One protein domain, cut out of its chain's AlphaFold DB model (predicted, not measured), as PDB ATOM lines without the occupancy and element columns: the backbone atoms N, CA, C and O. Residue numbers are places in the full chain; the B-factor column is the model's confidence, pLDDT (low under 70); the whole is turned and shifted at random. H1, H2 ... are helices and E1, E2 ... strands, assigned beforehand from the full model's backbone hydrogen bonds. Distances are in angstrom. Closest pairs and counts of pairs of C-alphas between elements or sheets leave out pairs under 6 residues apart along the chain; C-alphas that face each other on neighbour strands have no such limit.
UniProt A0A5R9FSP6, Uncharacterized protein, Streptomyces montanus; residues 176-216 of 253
ATOM      1  N   GLU A 176     429.192 380.102 301.509       88.00
ATOM      2  CA  GLU A 176     430.265 380.767 302.231       88.00
ATOM      3  C   GLU A 176     431.469 379.838 302.327       88.00
ATOM      4  O   GLU A 176     431.345 378.610 302.271       88.00
ATOM      5  N   THR A 177     432.638 380.440 302.479       90.44
ATOM      6  CA  THR A 177     433.840 379.726 302.884       90.44
ATOM      7  C   THR A 177     433.915 379.656 304.404       90.44
ATOM      8  O   THR A 177     433.568 380.624 305.086       90.44
ATOM      9  N   TYR A 178     434.404 378.542 304.940       90.69
ATOM     10  CA  TYR A 178     434.497 378.325 306.385       90.69
ATOM     11  C   TYR A 178     435.761 377.540 306.766       90.69
ATOM     12  O   TYR A 178     436.397 376.914 305.910       90.69
ATOM     13  N   HIS A 179     436.119 377.597 308.049       88.75
ATOM     14  CA  HIS A 179     437.143 376.761 308.671       88.75
ATOM     15  C   HIS A 179     436.447 375.621 309.429       88.75
ATOM     16  O   HIS A 179     435.738 375.901 310.398       88.75
ATOM     17  N   PRO A 180     436.572 374.359 308.983       84.69
ATOM     18  CA  PRO A 180     435.928 373.229 309.635       84.69
ATOM     19  C   PRO A 180     436.520 373.002 311.030       84.69
ATOM     20  O   PRO A 180     437.731 373.034 311.214       84.69
ATOM     21  N   ASP A 181     435.665 372.712 312.008       85.31
ATOM     22  CA  ASP A 181     436.060 372.379 313.388       85.31
ATOM     23  C   ASP A 181     436.216 370.861 313.623       85.31
ATOM     24  O   ASP A 181     436.384 370.406 314.753       85.31
ATOM     25  N   GLY A 182     436.151 370.065 312.551       76.44
ATOM     26  CA  GLY A 182     436.188 368.601 312.594       76.44
ATOM     27  C   GLY A 182     434.813 367.929 312.670       76.44
ATOM     28  O   GLY A 182     434.737 366.705 312.553       76.44
ATOM     29  N   THR A 183     433.722 368.687 312.805       77.06
ATOM     30  CA  THR A 183     432.353 368.160 312.692       77.06
ATOM     31  C   THR A 183     431.816 368.290 311.259       77.06
ATOM     32  O   THR A 183     432.323 369.072 310.455       77.06
ATOM     33  N   SER A 184     430.793 367.502 310.893       66.19
ATOM     34  CA  SER A 184     430.275 367.496 309.513       66.19
ATOM     35  C   SER A 184     429.529 368.773 309.120       66.19
ATOM     36  O   SER A 184     429.408 369.054 307.930       66.19
ATOM     37  N   GLU A 185     429.016 369.523 310.098       66.88
ATOM     38  CA  GLU A 185     428.199 370.728 309.880       66.88
ATOM     39  C   GLU A 185     428.742 371.976 310.598       66.88
ATOM     40  O   GLU A 185     428.303 373.090 310.300       66.88
ATOM     41  N   GLY A 186     429.705 371.817 311.510       71.75
ATOM     42  CA  GLY A 186     430.298 372.899 312.293       71.75
ATOM     43  C   GLY A 186     431.470 373.595 311.608       71.75
ATOM     44  O   GLY A 186     431.763 373.386 310.427       71.75
ATOM     45  N   GLY A 187     432.098 374.499 312.350       82.06
ATOM     46  CA  GLY A 187     433.142 375.394 311.873       82.06
ATOM     47  C   GLY A 187     432.678 376.838 311.709       82.06
ATOM     48  O   GLY A 187     431.498 377.117 311.464       82.06
ATOM     49  N   GLU A 188     433.632 377.755 311.817       86.94
ATOM     50  CA  GLU A 188     433.392 379.196 311.783       86.94
ATOM     51  C   GLU A 188     433.521 379.746 310.354       86.94
ATOM     52  O   GLU A 188     434.384 379.297 309.587       86.94
ATOM     53  N   PRO A 189     432.671 380.709 309.954       87.62
ATOM     54  CA  PRO A 189     432.814 381.374 308.669       87.62
ATOM     55  C   PRO A 189     434.147 382.125 308.613       87.62
ATOM     56  O   PRO A 189     434.617 382.678 309.606       87.62
ATOM     57  N   VAL A 190     434.752 382.182 307.427       89.62
ATOM     58  CA  VAL A 190     435.966 382.983 307.220       89.62
ATOM     59  C   VAL A 190     435.667 384.447 307.521       89.62
ATOM     60  O   VAL A 190     434.665 384.985 307.036       89.62
ATOM     61  N   GLU A 191     436.569 385.096 308.261       89.69
ATOM     62  CA  GLU A 191     436.417 386.496 308.647       89.69
ATOM     63  C   GLU A 191     436.104 387.404 307.444       89.69
ATOM     64  O   GLU A 191     436.729 387.279 306.371       89.69
ATOM     65  N   PRO A 192     435.145 388.335 307.601       89.56
ATOM     66  CA  PRO A 192     434.850 389.300 306.567       89.56
ATOM     67  C   PRO A 192     436.071 390.159 306.217       89.56
ATOM     68  O   PRO A 192     436.823 390.593 307.085       89.56
ATOM     69  N   ILE A 193     436.267 390.426 304.931       87.75
ATOM     70  CA  ILE A 193     437.243 391.391 304.440       87.75
ATOM     71  C   ILE A 193     436.763 392.780 304.849       87.75
ATOM     72  O   ILE A 193     435.642 393.180 304.523       87.75
ATOM     73  N   HIS A 194     437.634 393.493 305.558       86.38
ATOM     74  CA  HIS A 194     437.386 394.856 306.000       86.38
ATOM     75  C   HIS A 194     437.018 395.755 304.808       86.38
ATOM     76  O   HIS A 194     437.506 395.562 303.695       86.38
ATOM     77  N   ASP A 195     436.121 396.713 305.038       90.56
ATOM     78  CA  ASP A 195     435.648 397.702 304.052       90.56
ATOM     79  C   ASP A 195     434.769 397.146 302.914       90.56
ATOM     80  O   ASP A 195     434.310 397.897 302.049       90.56
ATOM     81  N   LEU A 196     434.447 395.847 302.936       89.50
ATOM     82  CA  LEU A 196     433.414 395.254 302.088       89.50
ATOM     83  C   LEU A 196     432.117 395.032 302.874       89.50
ATOM     84  O   LEU A 196     432.122 394.684 304.053       89.50
ATOM     85  N   SER A 197     430.972 395.166 302.194       88.62
ATOM     86  CA  SER A 197     429.704 394.685 302.751       88.62
ATOM     87  C   SER A 197     429.773 393.174 302.989       88.62
ATOM     88  O   SER A 197     430.515 392.467 302.304       88.62
ATOM     89  N   LEU A 198     428.958 392.650 303.909       85.31
ATOM     90  CA  LEU A 198     428.963 391.222 304.248       85.31
ATOM     91  C   LEU A 198     428.806 390.317 303.008       85.31
ATOM     92  O   LEU A 198     429.500 389.312 302.871       85.31
ATOM     93  N   GLU A 199     427.937 390.697 302.065       83.12
ATOM     94  CA  GLU A 199     427.725 389.946 300.822       83.12
ATOM     95  C   GLU A 199     428.943 390.011 299.884       83.12
ATOM     96  O   GLU A 199     429.362 388.990 299.334       83.12
ATOM     97  N   MET A 200     429.536 391.199 299.719       85.06
ATOM     98  CA  MET A 200     430.720 391.390 298.876       85.06
ATOM     99  C   MET A 200     431.936 390.679 299.452       85.06
ATOM    100  O   MET A 200     432.668 390.022 298.716       85.06
ATOM    101  N   SER A 201     432.104 390.745 300.769       87.06
ATOM    102  CA  SER A 201     433.126 390.011 301.493       87.06
ATOM    103  C   SER A 201     432.970 388.503 301.308       87.06
ATOM    104  O   SER A 201     433.945 387.822 301.010       87.06
ATOM    105  N   ARG A 202     431.752 387.963 301.447       84.38
ATOM    106  CA  ARG A 202     431.502 386.524 301.277       84.38
ATOM    107  C   ARG A 202     431.830 386.065 299.850       84.38
ATOM    108  O   ARG A 202     432.499 385.050 299.672       84.38
ATOM    109  N   ARG A 203     431.443 386.850 298.834       85.25
ATOM    110  CA  ARG A 203     431.842 386.604 297.435       85.25
ATOM    111  C   ARG A 203     433.351 386.676 297.232       85.25
ATOM    112  O   ARG A 203     433.905 385.828 296.542       85.25
ATOM    113  N   ALA A 204     434.009 387.677 297.803       87.00
ATOM    114  CA  ALA A 204     435.450 387.842 297.682       87.00
ATOM    115  C   ALA A 204     436.207 386.694 298.367       87.00
ATOM    116  O   ALA A 204     437.111 386.135 297.758       87.00
ATOM    117  N   ASN A 205     435.787 386.260 299.559       88.50
ATOM    118  CA  ASN A 205     436.364 385.098 300.240       88.50
ATOM    119  C   ASN A 205     436.235 383.814 299.392       88.50
ATOM    120  O   ASN A 205     437.224 383.098 299.243       88.50
ATOM    121  N   LEU A 206     435.077 383.576 298.753       85.25
ATOM    122  CA  LEU A 206     434.883 382.467 297.801       85.25
ATOM    123  C   LEU A 206     435.821 382.552 296.589       85.25
ATOM    124  O   LEU A 206     436.435 381.556 296.215       85.25
ATOM    125  N   LEU A 207     435.931 383.729 295.966       86.75
ATOM    126  CA  LEU A 207     436.769 383.937 294.779       86.75
ATOM    127  C   LEU A 207     438.263 383.809 295.082       86.75
ATOM    128  O   LEU A 207     439.019 383.320 294.246       86.75
ATOM    129  N   LEU A 208     438.679 384.252 296.266       88.50
ATOM    130  CA  LEU A 208     440.059 384.185 296.735       88.50
ATOM    131  C   LEU A 208     440.415 382.817 297.332       88.50
ATOM    132  O   LEU A 208     441.569 382.610 297.697       88.50
ATOM    133  N   GLY A 209     439.446 381.903 297.459       83.75
ATOM    134  CA  GLY A 209     439.649 380.603 298.094       83.75
ATOM    135  C   GLY A 209     440.107 380.716 299.551       83.75
ATOM    136  O   GLY A 209     440.887 379.884 300.005       83.75
ATOM    137  N   ARG A 210     439.682 381.762 300.276       83.75
ATOM    138  CA  ARG A 210     439.985 381.888 301.710       83.75
ATOM    139  C   ARG A 210     439.137 380.871 302.464       83.75
ATOM    140  O   ARG A 210     437.943 380.827 302.220       83.75
ATOM    141  N   GLY A 211     439.719 380.105 303.381       85.75
ATOM    142  CA  GLY A 211     439.031 379.027 304.104       85.75
ATOM    143  C   GLY A 211     439.371 377.637 303.572       85.75
ATOM    144  O   GLY A 211     440.004 377.486 302.531       85.75
ATOM    145  N   GLU A 212     438.958 376.613 304.310       86.75
ATOM    146  CA  GLU A 212     439.312 375.210 304.035       86.75
ATOM    147  C   GLU A 212     438.126 374.402 303.489       86.75
ATOM    148  O   GLU A 212     438.295 373.287 302.997       86.75
ATOM    149  N   GLY A 213     436.923 374.978 303.525       85.06
ATOM    150  CA  GLY A 213     435.715 374.388 302.965       85.06
ATOM    151  C   GLY A 213     434.748 375.429 302.407       85.06
ATOM    152  O   GLY A 213     434.834 376.619 302.706       85.06
ATOM    153  N   ILE A 214     433.797 374.956 301.598       87.56
ATOM    154  CA  ILE A 214     432.669 375.736 301.074       87.56
ATOM    155  C   ILE A 214     431.380 375.059 301.540       87.56
ATOM    156  O   ILE A 214     431.192 373.867 301.292       87.56
ATOM    157  N   ARG A 215     430.476 375.809 302.177       86.94
ATOM    158  CA  ARG A 215     429.175 375.302 302.644       86.94
ATOM    159  C   ARG A 215     428.052 376.298 302.398       86.94
ATOM    160  O   ARG A 215     428.293 377.449 302.047       86.94
ATOM    161  N   ILE A 216     426.819 375.848 302.606       85.94
ATOM    162  CA  ILE A 216     425.668 376.735 302.797       85.94
ATOM    163  C   ILE A 216     425.569 377.007 304.306       85.94
ATOM    164  O   ILE A 216     425.633 376.044 305.072       85.94
TER     165      ILE A 216
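Overview. This is residues 176 to 216 of the 253 residues of an uncharacterized protein of Streptomyces montanus (UniProt A0A5R9FSP6). A small two-strand sheet, E1 and E2, has one helix, H1, toward one end of a rod, and the long loop of residues 180 to 197 runs along the rod's length. The 41 printed residues include E1, H1 and E2 in that order; the class is mixed, with under half of the residues in named elements. The antiparallel sheet has the order E1 - E2; the whole is compact, radius of gyration of the C-alphas 10.0 A, spanning 31 by 14 by 14 A.

Arrangement. Start at E1, residues 176 to 179, antiparallel to E2, residues 213 to 215, at 135 degrees; find N 176 and O 215 at 2.9 A. Residues 188 to 189 pair antiparallel with 178 to 179. In H1, residues 198 to 207, every O i to N i+4 pair is within hydrogen-bond range; its closest C-alphas to E1 are Leu 206 and Thr 177, 5.9 A.

Along the chain. Find C-alpha 176 at (430.265, 380.767, 302.231); E1 runs 10.2 A. H1 runs 14.3 A from C-alpha 198 at (428.963, 391.222, 304.248). E2 runs 6.6 A to C-alpha 215 at (429.175, 375.302, 302.644).

Size, cuts and confidence. The C-alphas farthest apart, Ser 184 and Asp 195, are 31.2 A apart. The printed part has no cut; E1 to H1 is a long link, H1 to E2 tight. Look at residues 184 to 185 for pLDDT under 70.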